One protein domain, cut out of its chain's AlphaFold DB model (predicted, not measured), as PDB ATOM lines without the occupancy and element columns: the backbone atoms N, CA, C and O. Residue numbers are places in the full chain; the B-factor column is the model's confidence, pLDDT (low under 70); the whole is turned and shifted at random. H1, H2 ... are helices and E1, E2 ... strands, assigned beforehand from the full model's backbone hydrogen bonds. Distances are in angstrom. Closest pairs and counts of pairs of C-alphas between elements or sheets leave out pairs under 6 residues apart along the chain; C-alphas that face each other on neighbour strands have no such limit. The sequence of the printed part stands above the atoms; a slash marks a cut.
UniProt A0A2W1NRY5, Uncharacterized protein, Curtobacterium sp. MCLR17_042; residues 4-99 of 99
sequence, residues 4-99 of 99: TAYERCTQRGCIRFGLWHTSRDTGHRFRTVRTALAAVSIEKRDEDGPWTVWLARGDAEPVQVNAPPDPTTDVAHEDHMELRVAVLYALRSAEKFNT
ATOM      1  N   THR A   4      44.419   4.115 117.264       56.28
ATOM      2  CA  THR A   4      45.877   3.935 117.259       56.28
ATOM      3  C   THR A   4      46.465   3.690 115.865       56.28
ATOM      4  O   THR A   4      47.636   3.993 115.614       56.28
ATOM      5  N   ALA A   5      45.676   3.129 114.943       54.41
ATOM      6  CA  ALA A   5      46.090   2.932 113.559       54.41
ATOM      7  C   ALA A   5      46.050   4.254 112.784       54.41
ATOM      8  O   ALA A   5      46.924   4.498 111.961       54.41
ATOM      9  N   TYR A   6      45.080   5.127 113.077       54.50
ATOM     10  CA  TYR A   6      44.933   6.435 112.436       54.50
ATOM     11  C   TYR A   6      46.041   7.420 112.848       54.50
ATOM     12  O   TYR A   6      46.610   8.099 111.990       54.50
ATOM     13  N   GLU A   7      46.410   7.455 114.132       55.78
ATOM     14  CA  GLU A   7      47.501   8.306 114.642       55.78
ATOM     15  C   GLU A   7      48.877   7.917 114.084       55.78
ATOM     16  O   GLU A   7      49.642   8.780 113.653       55.78
ATOM     17  N   ARG A   8      49.187   6.615 114.001       58.88
ATOM     18  CA  ARG A   8      50.444   6.146 113.381       58.88
ATOM     19  C   ARG A   8      50.544   6.529 111.906       58.88
ATOM     20  O   ARG A   8      51.619   6.881 111.426       58.88
ATOM     21  N   CYS A   9      49.414   6.481 111.213       58.69
ATOM     22  CA  CYS A   9      49.296   6.801 109.797       58.69
ATOM     23  C   CYS A   9      49.543   8.303 109.533       58.69
ATOM     24  O   CYS A   9      50.253   8.677 108.600       58.69
ATOM     25  N   THR A  10      49.007   9.176 110.390       56.22
ATOM     26  CA  THR A  10      49.142  10.638 110.257       56.22
ATOM     27  C   THR A  10      50.535  11.153 110.616       56.22
ATOM     28  O   THR A  10      51.005  12.088 109.975       56.22
ATOM     29  N   GLN A  11      51.234  10.535 111.573       56.91
ATOM     30  CA  GLN A  11      52.573  10.981 111.986       56.91
ATOM     31  C   GLN A  11      53.685  10.692 110.966       56.91
ATOM     32  O   GLN A  11      54.689  11.396 110.958       56.91
ATOM     33  N   ARG A  12      53.534   9.664 110.121       63.91
ATOM     34  CA  ARG A  12      54.620   9.169 109.248       63.91
ATOM     35  C   ARG A  12      54.386   9.394 107.757       63.91
ATOM     36  O   ARG A  12      55.214   8.996 106.945       63.91
ATOM     37  N   GLY A  13      53.276  10.048 107.416       62.41
ATOM     38  CA  GLY A  13      52.780  10.129 106.052       62.41
ATOM     39  C   GLY A  13      52.255   8.764 105.625       62.41
ATOM     40  O   GLY A  13      53.007   7.821 105.416       62.41
ATOM     41  N   CYS A  14      50.944   8.637 105.502       71.25
ATOM     42  CA  CYS A  14      50.338   7.470 104.895       71.25
ATOM     43  C   CYS A  14      49.278   7.916 103.902       71.25
ATOM     44  O   CYS A  14      48.612   8.938 104.092       71.25
ATOM     45  N   ILE A  15      49.095   7.127 102.853       76.81
ATOM     46  CA  ILE A  15      47.987   7.318 101.923       76.81
ATOM     47  C   ILE A  15      47.106   6.093 102.040       76.81
ATOM     48  O   ILE A  15      47.531   4.994 101.698       76.81
ATOM     49  N   ARG A  16      45.879   6.274 102.532       75.25
ATOM     50  CA  ARG A  16      44.897   5.200 102.675       75.25
ATOM     51  C   ARG A  16      43.668   5.500 101.838       75.25
ATOM     52  O   ARG A  16      43.084   6.574 101.950       75.25
ATOM     53  N   PHE A  17      43.241   4.521 101.056       76.94
ATOM     54  CA  PHE A  17      42.001   4.578 100.293       76.94
ATOM     55  C   PHE A  17      41.158   3.337 100.585       76.94
ATOM     56  O   PHE A  17      41.651   2.208 100.631       76.94
ATOM     57  N   GLY A  18      39.873   3.570 100.850       75.44
ATOM     58  CA  GLY A  18      38.880   2.517 101.036       75.44
ATOM     59  C   GLY A  18      38.214   2.176  99.709       75.44
ATOM     60  O   GLY A  18      37.842   3.079  98.961       75.44
ATOM     61  N   LEU A  19      38.055   0.885  99.447       76.44
ATOM     62  CA  LEU A  19      37.299   0.348  98.324       76.44
ATOM     63  C   LEU A  19      35.903  -0.028  98.811       76.44
ATOM     64  O   LEU A  19      35.750  -0.786  99.775       76.44
ATOM     65  N   TRP A  20      34.892   0.522  98.147       73.38
ATOM     66  CA  TRP A  20      33.493   0.358  98.516       73.38
ATOM     67  C   TRP A  20      32.703  -0.046  97.284       73.38
ATOM     68  O   TRP A  20      32.670   0.705  96.310       73.38
ATOM     69  N   HIS A  21      32.003  -1.170  97.361       68.94
ATOM     70  CA  HIS A  21      31.017  -1.519  96.354       68.94
ATOM     71  C   HIS A  21      29.675  -0.880  96.716       68.94
ATOM     72  O   HIS A  21      29.263  -0.868  97.880       68.94
ATOM     73  N   THR A  22      28.994  -0.325  95.715       64.50
ATOM     74  CA  THR A  22      27.672   0.278  95.879       64.50
ATOM     75  C   THR A  22      26.670  -0.479  95.018       64.50
ATOM     76  O   THR A  22      26.621  -0.268  93.811       64.50
ATOM     77  N   SER A  23      25.839  -1.323  95.630       66.31
ATOM     78  CA  SER A  23      24.771  -2.031  94.923       66.31
ATOM     79  C   SER A  23      23.409  -1.396  95.210       66.31
ATOM     80  O   SER A  23      23.139  -0.879  96.300       66.31
ATOM     81  N   ARG A  24      22.531  -1.388  94.202       62.91
ATOM     82  CA  ARG A  24      21.119  -1.036  94.384       62.91
ATOM     83  C   ARG A  24      20.343  -2.314  94.659       62.91
ATOM     84  O   ARG A  24      20.216  -3.148  93.769       62.91
ATOM     85  N   ASP A  25      19.810  -2.442  95.868       62.19
ATOM     86  CA  ASP A  25      18.869  -3.507  96.197       62.19
ATOM     87  C   ASP A  25      17.496  -3.158  95.602       62.19
ATOM     88  O   ASP A  25      16.824  -2.212  96.032       62.19
ATOM     89  N   THR A  26      17.107  -3.894  94.560       62.03
ATOM     90  CA  THR A  26      15.807  -3.770  93.889       62.03
ATOM     91  C   THR A  26      14.743  -4.703  94.472       62.03
ATOM     92  O   THR A  26      13.573  -4.558  94.126       62.03
ATOM     93  N   GLY A  27      15.109  -5.625  95.371       61.84
ATOM     94  CA  GLY A  27      14.200  -6.600  95.982       61.84
ATOM     95  C   GLY A  27      13.396  -6.031  97.150       61.84
ATOM     96  O   GLY A  27      12.228  -6.376  97.324       61.84
ATOM     97  N   HIS A  28      13.971  -5.096  97.915       50.56
ATOM     98  CA  HIS A  28      13.282  -4.436  99.026       50.56
ATOM     99  C   HIS A  28      13.575  -2.924  99.083       50.56
ATOM    100  O   HIS A  28      14.612  -2.472  99.557       50.56
ATOM    101  N   ARG A  29      12.587  -2.113  98.673       58.41
ATOM    102  CA  ARG A  29      12.498  -0.653  98.918       58.41
ATOM    103  C   ARG A  29      13.531   0.270  98.240       58.41
ATOM    104  O   ARG A  29      13.648   1.409  98.676       58.41
ATOM    105  N   PHE A  30      14.198  -0.133  97.155       58.47
ATOM    106  CA  PHE A  30      15.164   0.729  96.443       58.47
ATOM    107  C   PHE A  30      16.197   1.342  97.401       58.47
ATOM    108  O   PHE A  30      16.309   2.562  97.538       58.47
ATOM    109  N   ARG A  31      16.940   0.493  98.116       64.94
ATOM    110  CA  ARG A  31      17.999   0.957  99.016       64.94
ATOM    111  C   ARG A  31      19.355   0.822  98.334       64.94
ATOM    112  O   ARG A  31      19.687  -0.217  97.776       64.94
ATOM    113  N   THR A  32      20.158   1.876  98.416       63.62
ATOM    114  CA  THR A  32      21.578   1.806  98.067       63.62
ATOM    115  C   THR A  32      22.332   1.184  99.238       63.62
ATOM    116  O   THR A  32      22.360   1.762 100.328       63.62
ATOM    117  N   VAL A  33      22.933   0.015  99.027       64.44
ATOM    118  CA  VAL A  33      23.801  -0.652 100.000       64.44
ATOM    119  C   VAL A  33      25.248  -0.338  99.638       64.44
ATOM    120  O   VAL A  33      25.645  -0.458  98.482       64.44
ATOM    121  N   ARG A  34      26.029   0.110 100.626       64.19
ATOM    122  CA  ARG A  34      27.476   0.304 100.496       64.19
ATOM    123  C   ARG A  34      28.173  -0.784 101.296       64.19
ATOM    124  O   ARG A  34      28.004  -0.830 102.513       64.19
ATOM    125  N   THR A  35      28.958  -1.611 100.625       67.00
ATOM    126  CA  THR A  35      29.724  -2.689 101.250       67.00
ATOM    127  C   THR A  35      31.204  -2.347 101.168       67.00
ATOM    128  O   THR A  35      31.723  -2.077 100.087       67.00
ATOM    129  N   ALA A  36      31.885  -2.319 102.315       69.88
ATOM    130  CA  ALA A  36      33.334  -2.154 102.353       69.88
ATOM    131  C   ALA A  36      33.996  -3.437 101.833       69.88
ATOM    132  O   ALA A  36      33.821  -4.493 102.434       69.88
ATOM    133  N   LEU A  37      34.743  -3.346 100.733       75.31
ATOM    134  CA  LEU A  37      35.464  -4.486 100.162       75.31
ATOM    135  C   LEU A  37      36.821  -4.658 100.846       75.31
ATOM    136  O   LEU A  37      37.159  -5.723 101.360       75.31
ATOM    137  N   ALA A  38      37.607  -3.584 100.857       81.62
ATOM    138  CA  ALA A  38      38.948  -3.572 101.414       81.62
ATOM    139  C   ALA A  38      39.431  -2.141 101.670       81.62
ATOM    140  O   ALA A  38      38.858  -1.168 101.183       81.62
ATOM    141  N   ALA A  39      40.530  -2.011 102.398       85.19
ATOM    142  CA  ALA A  39      41.325  -0.798 102.450       85.19
ATOM    143  C   ALA A  39      42.738  -1.107 101.959       85.19
ATOM    144  O   ALA A  39      43.339  -2.092 102.386       85.19
ATOM    145  N   VAL A  40      43.258  -0.246 101.092       86.94
ATOM    146  CA  VAL A  40      44.652  -0.285 100.652       86.94
ATOM    147  C   VAL A  40      45.353   0.931 101.240       86.94
ATOM    148  O   VAL A  40      44.814   2.043 101.197       86.94
ATOM    149  N   SER A  41      46.528   0.727 101.818       88.38
ATOM    150  CA  SER A  41      47.358   1.811 102.330       88.38
ATOM    151  C   SER A  41      48.794   1.725 101.830       88.38
ATOM    152  O   SER A  41      49.319   0.645 101.578       88.38
ATOM    153  N   ILE A  42      49.410   2.890 101.656       88.50
ATOM    154  CA  ILE A  42      50.825   3.078 101.345       88.50
ATOM    155  C   ILE A  42      51.448   3.699 102.593       88.50
ATOM    156  O   ILE A  42      51.060   4.800 102.993       88.50
ATOM    157  N   GLU A  43      52.355   2.972 103.239       87.50
ATOM    158  CA  GLU A  43      52.871   3.299 104.570       87.50
ATOM    159  C   GLU A  43      54.378   3.035 104.677       87.50
ATOM    160  O   GLU A  43      54.903   2.064 104.122       87.50
ATOM    161  N   LYS A  44      55.058   3.879 105.459       83.19
ATOM    162  CA  LYS A  44      56.445   3.693 105.894       83.19
ATOM    163  C   LYS A  44      56.441   3.213 107.350       83.19
ATOM    164  O   LYS A  44      56.024   3.944 108.251       83.19
ATOM    165  N   ARG A  45      56.847   1.964 107.600       76.56
ATOM    166  CA  ARG A  45      56.892   1.419 108.974       76.56
ATOM    167  C   ARG A  45      58.156   1.798 109.735       76.56
ATOM    168  O   ARG A  45      58.085   1.910 110.954       76.56
ATOM    169  N   ASP A  46      59.231   2.104 109.020       79.44
ATOM    170  CA  ASP A  46      60.496   2.591 109.567       79.44
ATOM    171  C   ASP A  46      60.870   3.905 108.876       79.44
ATOM    172  O   ASP A  46      60.604   4.065 107.685       79.44
ATOM    173  N   GLU A  47      61.466   4.854 109.601       76.44
ATOM    174  CA  GLU A  47      61.777   6.193 109.068       76.44
ATOM    175  C   GLU A  47      62.709   6.140 107.851       76.44
ATOM    176  O   GLU A  47      62.511   6.900 106.907       76.44
ATOM    177  N   ASP A  48      63.627   5.173 107.816       79.88
ATOM    178  CA  ASP A  48      64.559   4.937 106.708       79.88
ATOM    179  C   ASP A  48      64.125   3.791 105.772       79.88
ATOM    180  O   ASP A  48      64.778   3.522 104.765       79.88
ATOM    181  N   GLY A  49      63.027   3.096 106.088       80.69
ATOM    182  CA  GLY A  49      62.555   1.939 105.320       80.69
ATOM    183  C   GLY A  49      61.881   2.325 103.999       80.69
ATOM    184  O   GLY A  49      61.498   3.472 103.809       80.69
ATOM    185  N   PRO A  50      61.673   1.405 103.051       87.31
ATOM    186  CA  PRO A  50      60.903   1.723 101.854       87.31
ATOM    187  C   PRO A  50      59.422   1.969 102.190       87.31
ATOM    188  O   PRO A  50      58.875   1.427 103.155       87.31
ATOM    189  N   TRP A  51      58.741   2.741 101.346       88.50
ATOM    190  CA  TRP A  51      57.283   2.765 101.307       88.50
ATOM    191  C   TRP A  51      56.757   1.394 100.893       88.50
ATOM    192  O   TRP A  51      57.196   0.820  99.894       88.50
ATOM    193  N   THR A  52      55.800   0.882 101.661       90.56
ATOM    194  CA  THR A  52      55.214  -0.453 101.497       90.56
ATOM    195  C   THR A  52      53.704  -0.362 101.346       90.56
ATOM    196  O   THR A  52      53.075   0.567 101.855       90.56
ATOM    197  N   VAL A  53      53.113  -1.326 100.640       90.62
ATOM    198  CA  VAL A  53      51.665  -1.383 100.428       90.62
ATOM    199  C   VAL A  53      51.051  -2.438 101.336       90.62
ATOM    200  O   VAL A  53      51.545  -3.563 101.421       90.62
ATOM    201  N   TRP A  54      49.948  -2.080 101.982       89.69
ATOM    202  CA  TRP A  54      49.192  -2.940 102.882       89.69
ATOM    203  C   TRP A  54      47.751  -3.063 102.407       89.69
ATOM    204  O   TRP A  54      47.153  -2.107 101.911       89.69
ATOM    205  N   LEU A  55      47.190  -4.254 102.574       88.38
ATOM    206  CA  LEU A  55      45.819  -4.580 102.223       88.38
ATOM    207  C   LEU A  55      45.090  -5.111 103.458       88.38
ATOM    208  O   LEU A  55      45.484  -6.127 104.023       88.38
ATOM    209  N   ALA A  56      43.999  -4.457 103.840       86.62
ATOM    210  CA  ALA A  56      43.092  -4.905 104.890       86.62
ATOM    211  C   ALA A  56      41.735  -5.274 104.281       86.62
ATOM    212  O   ALA A  56      41.169  -4.489 103.520       86.62
ATOM    213  N   ARG A  57      41.199  -6.450 104.616       81.06
ATOM    214  CA  ARG A  57      39.881  -6.917 104.153       81.06
ATOM    215  C   ARG A  57      38.972  -7.118 105.363       81.06
ATOM    216  O   ARG A  57      39.291  -7.931 106.224       81.06
ATOM    217  N   GLY A  58      37.857  -6.389 105.428       75.25
ATOM    218  CA  GLY A  58      36.957  -6.427 106.587       75.25
ATOM    219  C   GLY A  58      37.690  -6.148 107.906       75.25
ATOM    220  O   GLY A  58      38.414  -5.156 108.007       75.25
ATOM    221  N   ASP A  59      37.522  -7.047 108.877       65.25
ATOM    222  CA  ASP A  59      38.154  -6.986 110.205       65.25
ATOM    223  C   ASP A  59      39.479  -7.771 110.299       65.25
ATOM    224  O   ASP A  59      40.010  -7.969 111.391       65.25
ATOM    225  N   ALA A  60      40.027  -8.238 109.172       75.50
ATOM    226  CA  ALA A  60      41.301  -8.952 109.160       75.50
ATOM    227  C   ALA A  60      42.494  -8.009 109.387       75.50
ATOM    228  O   ALA A  60      42.469  -6.834 109.001       75.50
ATOM    229  N   GLU A  61      43.574  -8.551 109.960       80.12
ATOM    230  CA  GLU A  61      44.833  -7.817 110.078       80.12
ATOM    231  C   GLU A  61      45.368  -7.415 108.690       80.12
ATOM    232  O   GLU A  61      45.332  -8.223 107.754       80.12
ATOM    233  N   PRO A  62      45.872  -6.176 108.526       85.56
ATOM    234  CA  PRO A  62      46.451  -5.740 107.264       85.56
ATOM    235  C   PRO A  62      47.677  -6.576 106.889       85.56
ATOM    236  O   PRO A  62      48.628  -6.682 107.667       85.56
ATOM    237  N   VAL A  63      47.698  -7.094 105.663       88.44
ATOM    238  CA  VAL A  63      48.828  -7.854 105.113       88.44
ATOM    239  C   VAL A  63      49.633  -7.005 104.142       88.44
ATOM    240  O   VAL A  63      49.064  -6.247 103.354       88.44
ATOM    241  N   GLN A  64      50.961  -7.132 104.182       90.38
ATOM    242  CA  GLN A  64      51.820  -6.492 103.191       90.38
ATOM    243  C   GLN A  64      51.614  -7.176 101.842       90.38
ATOM    244  O   GLN A  64      51.630  -8.404 101.749       90.38
ATOM    245  N   VAL A  65      51.456  -6.380 100.791       91.38
ATOM    246  CA  VAL A  65      51.309  -6.872  99.422       91.38
ATOM    247  C   VAL A  65      52.449  -6.345  98.563       91.38
ATOM    248  O   VAL A  65      52.748  -5.156  98.565       91.38
ATOM    249  N   ASN A  66      53.077  -7.252  97.817       90.62
ATOM    250  CA  ASN A  66      54.151  -6.934  96.868       90.62
ATOM    251  C   ASN A  66      53.714  -7.150  95.409       90.62
ATOM    252  O   ASN A  66      54.462  -6.874  94.478       90.62
ATOM    253  N   ALA A  67      52.502  -7.665  95.211       89.75
ATOM    254  CA  ALA A  67      51.898  -7.907  93.916       89.75
ATOM    255  C   ALA A  67      50.372  -7.763  94.033       89.75
ATOM    256  O   ALA A  67      49.826  -7.827  95.141       89.75
ATOM    257  N   PRO A  68      49.669  -7.557  92.912       86.06
ATOM    258  CA  PRO A  68      48.215  -7.567  92.903       86.06
ATOM    259  C   PRO A  68      47.691  -8.940  93.349       86.06
ATOM    260  O   PRO A  68      48.321  -9.946  93.027       86.06
ATOM    261  N   PRO A  69      46.558  -9.002  94.069       83.19
ATOM    262  CA  PRO A  69      46.005 -10.270  94.524       83.19
ATOM    263  C   PRO A  69      45.602 -11.152  93.342       83.19
ATOM    264  O   PRO A  69      45.109 -10.646  92.333       83.19
ATOM    265  N   ASP A  70      45.768 -12.463  93.509       83.19
ATOM    266  CA  ASP A  70      45.258 -13.464  92.575       83.19
ATOM    267  C   ASP A  70      43.727 -13.588  92.667       83.19
ATOM    268  O   ASP A  70      43.134 -13.281  93.712       83.19
ATOM    269  N   PRO A  71      43.057 -14.001  91.578       75.88
ATOM    270  CA  PRO A  71      41.626 -14.268  91.595       75.88
ATOM    271  C   PRO A  71      41.310 -15.421  92.548       75.88
ATOM    272  O   PRO A  71      41.866 -16.511  92.442       75.88
ATOM    273  N   THR A  72      40.385 -15.178  93.473       72.69
ATOM    274  CA  THR A  72      39.841 -16.188  94.390       72.69
ATOM    275  C   THR A  72      38.415 -16.535  93.980       72.69
ATOM    276  O   THR A  72      37.678 -15.653  93.545       72.69
ATOM    277  N   THR A  73      37.991 -17.786  94.168       66.00
ATOM    278  CA  THR A  73      36.625 -18.245  93.843       66.00
ATOM    279  C   THR A  73      35.529 -17.563  94.660       66.00
ATOM    280  O   THR A  73      34.381 -17.528  94.229       66.00
ATOM    281  N   ASP A  74      35.887 -16.997  95.812       68.12
ATOM    282  CA  ASP A  74      34.931 -16.499  96.807       68.12
ATOM    283  C   ASP A  74      34.623 -14.999  96.656       68.12
ATOM    284  O   ASP A  74      33.883 -14.424  97.453       68.12
ATOM    285  N   VAL A  75      35.206 -14.344  95.646       69.56
ATOM    286  CA  VAL A  75      35.050 -12.908  95.385       69.56
ATOM    287  C   VAL A  75      34.500 -12.727  93.976       69.56
ATOM    288  O   VAL A  75      34.993 -13.342  93.030       69.56
ATOM    289  N   ALA A  76      33.480 -11.878  93.825       78.38
ATOM    290  CA  ALA A  76      32.926 -11.557  92.516       78.38
ATOM    291  C   ALA A  76      34.024 -11.010  91.585       78.38
ATOM    292  O   ALA A  76      34.919 -10.283  92.015       78.38
ATOM    293  N   HIS A  77      33.960 -11.354  90.294       76.62
ATOM    294  CA  HIS A  77      34.995 -10.971  89.330       76.62
ATOM    295  C   HIS A  77      35.225  -9.450  89.279       76.62
ATOM    296  O   HIS A  77      36.366  -9.001  89.201       76.62
ATOM    297  N   GLU A  78      34.154  -8.662  89.366       78.62
ATOM    298  CA  GLU A  78      34.208  -7.196  89.353       78.62
ATOM    299  C   GLU A  78      34.941  -6.648  90.586       78.62
ATOM    300  O   GLU A  78      35.924  -5.920  90.437       78.62
ATOM    301  N   ASP A  79      34.557  -7.098  91.785       76.88
ATOM    302  CA  ASP A  79      35.218  -6.739  93.048       76.88
ATOM    303  C   ASP A  79      36.708  -7.113  93.032       76.88
ATOM    304  O   ASP A  79      37.572  -6.363  93.501       76.88
ATOM    305  N   HIS A  80      37.034  -8.273  92.455       80.56
ATOM    306  CA  HIS A  80      38.412  -8.706  92.277       80.56
ATOM    307  C   HIS A  80      39.196  -7.757  91.359       80.56
ATOM    308  O   HIS A  80      40.323  -7.378  91.684       80.56
ATOM    309  N   MET A  81      38.615  -7.350  90.229       83.75
ATOM    310  CA  MET A  81      39.265  -6.443  89.283       83.75
ATOM    311  C   MET A  81      39.491  -5.054  89.885       83.75
ATOM    312  O   MET A  81      40.587  -4.509  89.739       83.75
ATOM    313  N   GLU A  82      38.515  -4.505  90.611       83.44
ATOM    314  CA  GLU A  82      38.674  -3.233  91.326       83.44
ATOM    315  C   GLU A  82      39.801  -3.305  92.357       83.44
ATOM    316  O   GLU A  82      40.694  -2.449  92.383       83.44
ATOM    317  N   LEU A  83      39.815  -4.370  93.161       84.38
ATOM    318  CA  LEU A  83      40.858  -4.601  94.151       84.38
ATOM    319  C   LEU A  83      42.241  -4.707  93.499       84.38
ATOM    320  O   LEU A  83      43.209  -4.102  93.966       84.38
ATOM    321  N   ARG A  84      42.335  -5.450  92.397       87.25
ATOM    322  CA  ARG A  84      43.573  -5.638  91.642       87.25
ATOM    323  C   ARG A  84      44.106  -4.315  91.095       87.25
ATOM    324  O   ARG A  84      45.302  -4.048  91.212       87.25
ATOM    325  N   VAL A  85      43.238  -3.473  90.531       87.69
ATOM    326  CA  VAL A  85      43.604  -2.142  90.014       87.69
ATOM    327  C   VAL A  85      44.076  -1.222  91.137       87.69
ATOM    328  O   VAL A  85      45.102  -0.556  90.988       87.69
ATOM    329  N   ALA A  86      43.385  -1.212  92.276       87.56
ATOM    330  CA  ALA A  86      43.758  -0.389  93.420       87.56
ATOM    331  C   ALA A  86      45.131  -0.771  93.993       87.56
ATOM    332  O   ALA A  86      45.956   0.105  94.256       87.56
ATOM    333  N   VAL A  87      45.409  -2.073  94.126       89.88
ATOM    334  CA  VAL A  87      46.718  -2.562  94.582       89.88
ATOM    335  C   VAL A  87      47.812  -2.241  93.558       89.88
ATOM    336  O   VAL A  87      48.874  -1.764  93.945       89.88
ATOM    337  N   LEU A  88      47.554  -2.401  92.254       91.50
ATOM    338  CA  LEU A  88      48.496  -1.996  91.197       91.50
ATOM    339  C   LEU A  88      48.850  -0.506  91.265       91.50
ATOM    340  O   LEU A  88      50.018  -0.134  91.137       91.50
ATOM    341  N   TYR A  89      47.847   0.349  91.452       89.50
ATOM    342  CA  TYR A  89      48.048   1.786  91.599       89.50
ATOM    343  C   TYR A  89      48.869   2.118  92.852       89.50
ATOM    344  O   TYR A  89      49.781   2.946  92.789       89.50
ATOM    345  N   ALA A  90      48.584   1.443  93.968       89.50
ATOM    346  CA  ALA A  90      49.305   1.624  95.219       89.50
ATOM    347  C   ALA A  90      50.779   1.221  95.097       89.50
ATOM    348  O   ALA A  90      51.649   1.989  95.497       89.50
ATOM    349  N   LEU A  91      51.061   0.067  94.481       91.75
ATOM    350  CA  LEU A  91      52.423  -0.434  94.264       91.75
ATOM    351  C   LEU A  91      53.241   0.534  93.408       91.75
ATOM    352  O   LEU A  91      54.321   0.947  93.816       91.75
ATOM    353  N   ARG A  92      52.686   0.997  92.281       90.19
ATOM    354  CA  ARG A  92      53.348   2.002  91.427       90.19
ATOM    355  C   ARG A  92      53.572   3.332  92.139       90.19
ATOM    356  O   ARG A  92      54.547   4.024  91.866       90.19
ATOM    357  N   SER A  93      52.650   3.728  93.011       87.94
ATOM    358  CA  SER A  93      52.800   4.949  93.807       87.94
ATOM    359  C   SER A  93      53.906   4.793  94.853       87.94
ATOM    360  O   SER A  93      54.734   5.687  94.987       87.94
ATOM    361  N   ALA A  94      53.975   3.643  95.529       87.38
ATOM    362  CA  ALA A  94      55.042   3.327  96.473       87.38
ATOM    363  C   ALA A  94      56.419   3.268  95.788       87.38
ATOM    364  O   ALA A  94      57.372   3.840  96.306       87.38
ATOM    365  N   GLU A  95      56.519   2.667  94.596       87.12
ATOM    366  CA  GLU A  95      57.743   2.683  93.778       87.12
ATOM    367  C   GLU A  95      58.226   4.111  93.503       87.12
ATOM    368  O   GLU A  95      59.403   4.402  93.692       87.12
ATOM    369  N   LYS A  96      57.316   5.024  93.136       85.19
ATOM    370  CA  LYS A  96      57.647   6.442  92.911       85.19
ATOM    371  C   LYS A  96      58.080   7.187  94.172       85.19
ATOM    372  O   LYS A  96      58.817   8.155  94.060       85.19
ATOM    373  N   PHE A  97      57.602   6.793  95.350       81.75
ATOM    374  CA  PHE A  97      58.055   7.390  96.611       81.75
ATOM    375  C   PHE A  97      59.418   6.868  97.067       81.75
ATOM    376  O   PHE A  97      60.034   7.474  97.940       81.75
ATOM    377  N   ASN A  98      59.866   5.742  96.510       80.88
ATOM    378  CA  ASN A  98      61.157   5.131  96.816       80.88
ATOM    379  C   ASN A  98      62.282   5.577  95.860       80.88
ATOM    380  O   ASN A  98      63.437   5.238  96.114       80.88
ATOM    381  N   THR A  99      61.957   6.295  94.779       74.81
ATOM    382  CA  THR A  99      62.912   7.004  93.900       74.81
ATOM    383  C   THR A  99      63.220   8.400  94.404       74.81
ATOM    384  O   THR A  99      64.409   8.779  94.346       74.81
TER     385      THR A  99
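This is residues 4 to 99 of the 99 residues of an uncharacterized protein of Curtobacterium sp. MCLR17_042 (UniProt A0A2W1NRY5). A long hairpin of E1 and E2 is widened at one end by short E3 and E4 into a twisted antiparallel sheet; long H2 covers one face, and small H1 stands on the other. The printed part has 96 residues, class mixed, in the order H1 E1 E2 E3 E4 H2; the strands form a meander, each the antiparallel neighbour of the one before. It is only just loose, close to compact, with a radius of gyration of the C-alphas of 15.4 A and spans of 53 by 28 by 21 A.

H1, residues 4 to 12, begins at C-alpha 4 (45.877, 3.935, 117.259) and measures 13.0 A. E1, 14 to 25, measures 34.4 A; E2, 31 to 43, 35.4 A; E3, 52 to 56, 13.4 A; E4, 63 to 65, 6.3 A. H2, 77 to 97, measures 30.4 A, ending at C-alpha 97 (58.055, 7.390, 96.611).

Within hydrogen-bond range are N 19 and O 38 of E1 and E2, 2.8 A, N 54 and O 41 of E3 and E2, 2.8 A, and N 55 and O 63 of E3 and E4, 2.8 A. H2 is on the sheet over E2 and E3, height 8.3 A, only just along the strands at 28 degrees to E2 on the local plane; its closest C-alphas with E3 are Leu 91 and Val 53, 6.3 A. H1, on the opposite face, stands up from the sheet at 51 degrees. Every O i to N i+4 pair is within hydrogen-bond range in H2, 4 of 5 in H1.

The printed part has no cut; the link E4 to H2 is long, 11 residues. The C-alphas farthest apart are Arg 29 and Asp 48, 52.9 A. The pLDDT is under 70 in residues 4 to 13, 21 to 36, 59 and 73 to 75.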